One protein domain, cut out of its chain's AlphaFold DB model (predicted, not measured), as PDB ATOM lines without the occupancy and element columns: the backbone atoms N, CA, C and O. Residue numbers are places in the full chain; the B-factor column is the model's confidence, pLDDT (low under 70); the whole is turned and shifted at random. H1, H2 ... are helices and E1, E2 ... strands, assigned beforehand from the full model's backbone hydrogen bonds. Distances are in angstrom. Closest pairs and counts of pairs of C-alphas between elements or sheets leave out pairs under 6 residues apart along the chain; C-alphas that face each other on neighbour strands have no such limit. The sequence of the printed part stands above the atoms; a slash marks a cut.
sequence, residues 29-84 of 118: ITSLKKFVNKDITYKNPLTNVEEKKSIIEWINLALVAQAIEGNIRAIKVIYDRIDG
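What this domain is: This is residues 29 to 84 of the 118 residues of an uncharacterized protein of Coxiella sp. DG_40 (UniProt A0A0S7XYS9). The model is a flat, open bracket: the long helix H2 is its spine, the hairpin of E1 and E2 and the helix H1 are at the spine's first end, and the helix H3 folds back from its other end. H1 and H3 reach out as two arms with no contact between them, while the link of residues 44 to 49, at the tip of the hairpin, curls round to the side of H2. The printed part has 56 residues, with three named helices and two named strands in the order H1, E1, E2, H2, H3; the one sheet has the order E1, E2 and is antiparallel, and the class is mixed, helices and strands. The whole is only just loose, close to compact, with a radius of gyration of the C-alphas of 12.5 A, and the C-alphas span 30 by 29 by 14 A.

How they stand to each other: The printed part begins with H1, residues 29 to 36. A tight link of 2 residues joins it to E1, residues 39 to 43, and a short link of 6 residues leads on to E2, residues 50 to 54. E1 and E2 form a hairpin of antiparallel neighbour strands, with 146 degrees between their directions. The C-alphas of Asp 39 and Ser 54 face each other at 4.1 A, and those of Lys 43 and Glu 50 at 4.3 A. Across the pair, N 40 and O 53 are within hydrogen-bond range at 2.9 A, and N 53 and O 40 at 3.1 A. H2, residues 55 to 68, follows E2 with 0 residues between them. H1 and H2 only just touch, with 3 pairs of C-alphas within 8 A; the closest C-alphas are those of Val 36 and Ile 55, 4.9 A apart, and H2 touches H1 with residues 55 to 56 alone. Their lines are about perpendicular at 72 degrees, only just more than a steep tilt. The closest C-alphas of E1 and H2 are those of Asp 39 and Ile 55, 6.2 A apart. A tight link of 3 residues leads from H2 to H3, residues 72 to 82. H2 and H3 touch, H2 with residues 63 to 67 alone, and the closest C-alphas are those of Ala 67 and Ile 75, 4.9 A apart. They run opposite ways at a steep tilt of 54 degrees. H3 is apart from H1, E1 and E2. In H1, H2 and H3 every O i to N i+4 pair is within hydrogen-bond range.

Where its parts are: H1 begins at C-alpha 29, at (99.048, 127.153, 101.663), and measures 10.3 A from first to last C-alpha. E1 measures 12.8 A and E2 12.9 A, with 5 residues each. H2, the longest helix with 14 residues, runs 19.9 A from C-alpha 55 at (112.560, 124.356, 107.666) to C-alpha 68. Its centre is the nearest to the mean of the C-alphas, at 2.8 A. H3, with 11 residues, runs 15.4 A and ends at C-alpha 82, at (116.300, 141.810, 99.915).

The domain as a whole: The two C-alphas farthest apart are those of Thr 30 and Gly 70, at 33.3 A. Residues 79 to 84, of which 79 to 82 belong to H3, stand free. The printed part runs from residue 29 to 84 of a full chain of 118 residues and has no cut. No link is long. The mean pLDDT of the printed part is 93.8, and no printed residue is under 70.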
ATOM      1  N   ILE A  29      98.219 126.091 101.080       93.81
ATOM      2  CA  ILE A  29      99.048 127.153 101.663       93.81
ATOM      3  C   ILE A  29      99.135 127.001 103.186       93.81
ATOM      4  O   ILE A  29     100.223 127.047 103.751       93.81
ATOM      5  N   THR A  30      98.005 126.787 103.858       92.25
ATOM      6  CA  THR A  30      97.937 126.585 105.305       92.25
ATOM      7  C   THR A  30      98.681 125.321 105.714       92.25
ATOM      8  O   THR A  30      99.410 125.340 106.702       92.25
ATOM      9  N   SER A  31      98.539 124.231 104.958       90.75
ATOM     10  CA  SER A  31      99.292 123.000 105.213       90.75
ATOM     11  C   SER A  31     100.799 123.211 105.045       90.75
ATOM     12  O   SER A  31     101.564 122.829 105.924       90.75
ATOM     13  N   LEU A  32     101.235 123.886 103.980       92.38
ATOM     14  CA  LEU A  32     102.649 124.185 103.734       92.38
ATOM     15  C   LEU A  32     103.245 125.082 104.819       92.38
ATOM     16  O   LEU A  32     104.305 124.756 105.342       92.38
ATOM     17  N   LYS A  33     102.543 126.146 105.231       93.38
ATOM     18  CA  LYS A  33     102.975 127.006 106.348       93.38
ATOM     19  C   LYS A  33     103.205 126.201 107.630       93.38
ATOM     20  O   LYS A  33     104.180 126.442 108.332       93.38
ATOM     21  N   LYS A  34     102.351 125.209 107.913       92.06
ATOM     22  CA  LYS A  34     102.534 124.319 109.071       92.06
ATOM     23  C   LYS A  34     103.798 123.472 108.977       92.06
ATOM     24  O   LYS A  34     104.386 123.201 110.012       92.06
ATOM     25  N   PHE A  35     104.187 123.010 107.791       91.69
ATOM     26  CA  PHE A  35     105.407 122.217 107.631       91.69
ATOM     27  C   PHE A  35     106.652 123.094 107.682       91.69
ATOM     28  O   PHE A  35     107.568 122.807 108.437       91.69
ATOM     29  N   VAL A  36     106.647 124.187 106.928       93.31
ATOM     30  CA  VAL A  36     107.793 125.080 106.751       93.31
ATOM     31  C   VAL A  36     108.218 125.771 108.061       93.31
ATOM     32  O   VAL A  36     109.395 126.065 108.242       93.31
ATOM     33  N   ASN A  37     107.287 125.951 109.003       92.56
ATOM     34  CA  ASN A  37     107.565 126.517 110.327       92.56
ATOM     35  C   ASN A  37     107.977 125.477 111.386       92.56
ATOM     36  O   ASN A  37     108.151 125.843 112.543       92.56
ATOM     37  N   LYS A  38     108.071 124.182 111.050       95.62
ATOM     38  CA  LYS A  38     108.548 123.171 112.005       95.62
ATOM     39  C   LYS A  38     110.060 123.220 112.129       95.62
ATOM     40  O   LYS A  38     110.750 123.372 111.124       95.62
ATOM     41  N   ASP A  39     110.539 122.970 113.340       95.81
ATOM     42  CA  ASP A  39     111.961 122.815 113.607       95.81
ATOM     43  C   ASP A  39     112.436 121.407 113.275       95.81
ATOM     44  O   ASP A  39     111.818 120.415 113.680       95.81
ATOM     45  N   ILE A  40     113.570 121.331 112.591       95.69
ATOM     46  CA  ILE A  40     114.304 120.094 112.346       95.69
ATOM     47  C   ILE A  40     115.774 120.292 112.714       95.69
ATOM     48  O   ILE A  40     116.330 121.386 112.566       95.69
ATOM     49  N   THR A  41     116.397 119.217 113.187       96.25
ATOM     50  CA  THR A  41     117.850 119.157 113.326       96.25
ATOM     51  C   THR A  41     118.434 118.759 111.982       96.25
ATOM     52  O   THR A  41     118.046 117.735 111.416       96.25
ATOM     53  N   TYR A  42     119.327 119.585 111.454       94.19
ATOM     54  CA  TYR A  42     120.001 119.324 110.189       94.19
ATOM     55  C   TYR A  42     121.409 119.920 110.218       94.19
ATOM     56  O   TYR A  42     121.722 120.787 111.037       94.19
ATOM     57  N   LYS A  43     122.276 119.426 109.333       94.94
ATOM     58  CA  LYS A  43     123.648 119.910 109.218       94.94
ATOM     59  C   LYS A  43     123.665 121.242 108.478       94.94
ATOM     60  O   LYS A  43     123.137 121.349 107.371       94.94
ATOM     61  N   ASN A  44     124.306 122.242 109.068       93.56
ATOM     62  CA  ASN A  44     124.418 123.551 108.456       93.56
ATOM     63  C   ASN A  44     125.315 123.502 107.208       93.56
ATOM     64  O   ASN A  44     126.478 123.118 107.332       93.56
ATOM     65  N   PRO A  45     124.816 123.890 106.016       91.81
ATOM     66  CA  PRO A  45     125.603 123.824 104.786       91.81
ATOM     67  C   PRO A  45     126.782 124.810 104.774       91.81
ATOM     68  O   PRO A  45     127.705 124.625 103.990       91.81
ATOM     69  N   LEU A  46     126.778 125.832 105.639       91.50
ATOM     70  CA  LEU A  46     127.848 126.831 105.728       91.50
ATOM     71  C   LEU A  46     128.907 126.465 106.776       91.50
ATOM     72  O   LEU A  46     130.101 126.569 106.514       91.50
ATOM     73  N   THR A  47     128.484 126.045 107.972       92.25
ATOM     74  CA  THR A  47     129.391 125.794 109.112       92.25
ATOM     75  C   THR A  47     129.683 124.318 109.348       92.25
ATOM     76  O   THR A  47     130.581 123.991 110.116       92.25
ATOM     77  N   ASN A  48     128.945 123.414 108.701       91.44
ATOM     78  CA  ASN A  48     128.994 121.967 108.911       91.44
ATOM     79  C   ASN A  48     128.623 121.482 110.327       91.44
ATOM     80  O   ASN A  48     128.781 120.295 110.611       91.44
ATOM     81  N   VAL A  49     128.090 122.354 111.183       95.06
ATOM     82  CA  VAL A  49     127.618 122.013 112.534       95.06
ATOM     83  C   VAL A  49     126.137 121.639 112.491       95.06
ATOM     84  O   VAL A  49     125.367 122.213 111.718       95.06
ATOM     85  N   GLU A  50     125.725 120.664 113.299       94.81
ATOM     86  CA  GLU A  50     124.307 120.345 113.471       94.81
ATOM     87  C   GLU A  50     123.630 121.388 114.358       94.81
ATOM     88  O   GLU A  50     124.039 121.637 115.490       94.81
ATOM     89  N   GLU A  51     122.571 121.994 113.837       95.19
ATOM     90  CA  GLU A  51     121.780 122.993 114.548       95.19
ATOM     91  C   GLU A  51     120.301 122.594 114.478       95.19
ATOM     92  O   GLU A  51     119.892 121.803 113.625       95.19
ATOM     93  N   LYS A  52     119.473 123.137 115.373       95.62
ATOM     94  CA  LYS A  52     118.014 122.993 115.304       95.62
ATOM     95  C   LYS A  52     117.414 124.314 114.841       95.62
ATOM     96  O   LYS A  52     117.547 125.316 115.538       95.62
ATOM     97  N   LYS A  53     116.768 124.301 113.676       94.94
ATOM     98  CA  LYS A  53     116.145 125.479 113.052       94.94
ATOM     99  C   LYS A  53     114.875 125.105 112.313       94.94
ATOM    100  O   LYS A  53     114.645 123.927 112.020       94.94
ATOM    101  N   SER A  54     114.077 126.109 111.980       96.06
ATOM    102  CA  SER A  54     112.883 125.919 111.166       96.06
ATOM    103  C   SER A  54     113.238 125.509 109.731       96.06
ATOM    104  O   SER A  54     114.287 125.871 109.193       96.06
ATOM    105  N   ILE A  55     112.351 124.766 109.066       95.19
ATOM    106  CA  ILE A  55     112.560 124.356 107.666       95.19
ATOM    107  C   ILE A  55     112.751 125.574 106.743       95.19
ATOM    108  O   ILE A  55     113.550 125.506 105.810       95.19
ATOM    109  N   ILE A  56     112.068 126.698 106.994       95.31
ATOM    110  CA  ILE A  56     112.262 127.920 106.193       95.31
ATOM    111  C   ILE A  56     113.684 128.469 106.302       95.31
ATOM    112  O   ILE A  56     114.264 128.867 105.291       95.31
ATOM    113  N   GLU A  57     114.262 128.463 107.501       94.50
ATOM    114  CA  GLU A  57     115.639 128.904 107.721       94.50
ATOM    115  C   GLU A  57     116.621 127.969 107.026       94.50
ATOM    116  O   GLU A  57     117.548 128.443 106.374       94.50
ATOM    117  N   TRP A  58     116.374 126.657 107.072       96.12
ATOM    118  CA  TRP A  58     117.184 125.689 106.342       96.12
ATOM    119  C   TRP A  58     117.162 125.907 104.833       96.12
ATOM    120  O   TRP A  58     118.214 125.893 104.196       96.12
ATOM    121  N   ILE A  59     115.986 126.170 104.258       94.94
ATOM    122  CA  ILE A  59     115.855 126.490 102.831       94.94
ATOM    123  C   ILE A  59     116.628 127.770 102.493       94.94
ATOM    124  O   ILE A  59     117.299 127.825 101.464       94.94
ATOM    125  N   ASN A  60     116.562 128.791 103.350       94.88
ATOM    126  CA  ASN A  60     117.308 130.031 103.143       94.88
ATOM    127  C   ASN A  60     118.825 129.808 103.237       94.88
ATOM    128  O   ASN A  60     119.554 130.307 102.385       94.88
ATOM    129  N   LEU A  61     119.303 129.021 104.205       95.50
ATOM    130  CA  LEU A  61     120.722 128.672 104.327       95.50
ATOM    131  C   LEU A  61     121.220 127.872 103.120       95.50
ATOM    132  O   LEU A  61     122.294 128.162 102.600       95.50
ATOM    133  N   ALA A  62     120.432 126.912 102.636       94.75
ATOM    134  CA  ALA A  62     120.755 126.161 101.427       94.75
ATOM    135  C   ALA A  62     120.801 127.065 100.184       94.75
ATOM    136  O   ALA A  62     121.688 126.921  99.347       94.75
ATOM    137  N   LEU A  63     119.881 128.029 100.076       96.19
ATOM    138  CA  LEU A  63     119.879 129.009  98.988       96.19
ATOM    139  C   LEU A  63     121.130 129.900  99.027       96.19
ATOM    140  O   LEU A  63     121.725 130.162  97.984       96.19
ATOM    141  N   VAL A  64     121.546 130.335 100.220       95.88
ATOM    142  CA  VAL A  64     122.784 131.104 100.416       95.88
ATOM    143  C   VAL A  64     124.009 130.264 100.063       95.88
ATOM    144  O   VAL A  64     124.876 130.748  99.342       95.88
ATOM    145  N   ALA A  65     124.067 129.002 100.492       95.88
ATOM    146  CA  ALA A  65     125.160 128.099 100.133       95.88
ATOM    147  C   ALA A  65     125.282 127.933  98.607       95.88
ATOM    148  O   ALA A  65     126.363 128.112  98.054       95.88
ATOM    149  N   GLN A  66     124.163 127.723  97.903       96.00
ATOM    150  CA  GLN A  66     124.155 127.656  96.434       96.00
ATOM    151  C   GLN A  66     124.596 128.969  95.774       96.00
ATOM    152  O   GLN A  66     125.224 128.957  94.716       96.00
ATOM    153  N   ALA A  67     124.245 130.113  96.362       95.88
ATOM    154  CA  ALA A  67     124.685 131.408  95.861       95.88
ATOM    155  C   ALA A  67     126.205 131.586  96.012       95.88
ATOM    156  O   ALA A  67     126.845 132.075  95.082       95.88
ATOM    157  N   ILE A  68     126.783 131.133  97.129       95.00
ATOM    158  CA  ILE A  68     128.238 131.125  97.362       95.00
ATOM    159  C   ILE A  68     128.954 130.238  96.334       95.00
ATOM    160  O   ILE A  68     130.012 130.615  95.838       95.00
ATOM    161  N   GLU A  69     128.356 129.111  95.947       94.88
ATOM    162  CA  GLU A  69     128.868 128.229  94.884       94.88
ATOM    163  C   GLU A  69     128.781 128.839  93.466       94.88
ATOM    164  O   GLU A  69     129.227 128.224  92.499       94.88
ATOM    165  N   GLY A  70     128.221 130.045  93.310       93.38
ATOM    166  CA  GLY A  70     128.138 130.749  92.028       93.38
ATOM    167  C   GLY A  70     126.844 130.508  91.246       93.38
ATOM    168  O   GLY A  70     126.760 130.843  90.061       93.38
ATOM    169  N   ASN A  71     125.797 129.956  91.870       96.00
ATOM    170  CA  ASN A  71     124.503 129.799  91.208       96.00
ATOM    171  C   ASN A  71     123.812 131.162  91.014       96.00
ATOM    172  O   ASN A  71     123.163 131.693  91.917       96.00
ATOM    173  N   ILE A  72     123.884 131.691  89.790       94.56
ATOM    174  CA  ILE A  72     123.314 132.992  89.397       94.56
ATOM    175  C   ILE A  72     121.816 133.095  89.728       94.56
ATOM    176  O   ILE A  72     121.335 134.162  90.111       94.56
ATOM    177  N   ARG A  73     121.056 131.995  89.623       94.44
ATOM    178  CA  ARG A  73     119.623 132.006  89.960       94.44
ATOM    179  C   ARG A  73     119.412 132.179  91.458       94.44
ATOM    180  O   ARG A  73     118.536 132.943  91.845       94.44
ATOM    181  N   ALA A  74     120.202 131.493  92.284       93.62
ATOM    182  CA  ALA A  74     120.132 131.630  93.736       93.62
ATOM    183  C   ALA A  74     120.502 133.054  94.170       93.62
ATOM    184  O   ALA A  74     119.750 133.676  94.918       93.62
ATOM    185  N   ILE A  75     121.585 133.596  93.606       93.00
ATOM    186  CA  ILE A  75     122.031 134.979  93.811       93.00
ATOM    187  C   ILE A  75     120.904 135.963  93.472       93.00
ATOM    188  O   ILE A  75     120.520 136.779  94.309       93.00
ATOM    189  N   LYS A  76     120.304 135.840  92.280       93.50
ATOM    190  CA  LYS A  76     119.182 136.690  91.864       93.50
ATOM    191  C   LYS A  76     117.991 136.583  92.816       93.50
ATOM    192  O   LYS A  76     117.429 137.601  93.191       93.50
ATOM    193  N   VAL A  77     117.608 135.371  93.226       94.31
ATOM    194  CA  VAL A  77     116.486 135.173  94.160       94.31
ATOM    195  C   VAL A  77     116.759 135.829  95.514       94.31
ATOM    196  O   VAL A  77     115.821 136.335  96.126       94.31
ATOM    197  N   ILE A  78     118.004 135.818  95.996       92.94
ATOM    198  CA  ILE A  78     118.383 136.496  97.243       92.94
ATOM    199  C   ILE A  78     118.250 138.014  97.081       92.94
ATOM    200  O   ILE A  78     117.550 138.628  97.884       92.94
ATOM    201  N   TYR A  79     118.829 138.600  96.029       92.00
ATOM    202  CA  TYR A  79     118.703 140.040  95.763       92.00
ATOM    203  C   TYR A  79     117.242 140.467  95.575       92.00
ATOM    204  O   TYR A  79     116.787 141.381  96.251       92.00
ATOM    205  N   ASP A  80     116.457 139.726  94.788       92.31
ATOM    206  CA  ASP A  80     115.023 139.982  94.586       92.31
ATOM    207  C   ASP A  80     114.219 139.961  95.907       92.31
ATOM    208  O   ASP A  80     113.150 140.569  95.996       92.31
ATOM    209  N   ARG A  81     114.677 139.219  96.927       91.88
ATOM    210  CA  ARG A  81     114.036 139.163  98.254       91.88
ATOM    211  C   ARG A  81     114.478 140.297  99.178       91.88
ATOM    212  O   ARG A  81     113.669 140.704 100.006       91.88
ATOM    213  N   ILE A  82     115.729 140.746  99.074       91.12
ATOM    214  CA  ILE A  82     116.300 141.810  99.915       91.12
ATOM    215  C   ILE A  82     115.894 143.183  99.377       91.12
ATOM    216  O   ILE A  82     115.309 143.978 100.108       91.12
ATOM    217  N   ASP A  83     116.154 143.425  98.095       88.56
ATOM    218  CA  ASP A  83     115.951 144.722  97.439       88.56
ATOM    219  C   ASP A  83     114.526 144.868  96.876       88.56
ATOM    220  O   ASP A  83     114.094 145.954  96.489       88.56
ATOM    221  N   GLY A  84     113.771 143.765  96.856       84.25
ATOM    222  CA  GLY A  84     112.467 143.674  96.216       84.25
ATOM    223  C   GLY A  84     112.578 143.373  94.721       84.25
ATOM    224  O   GLY A  84     113.579 143.643  94.058       84.25
TER     225      GLY A  84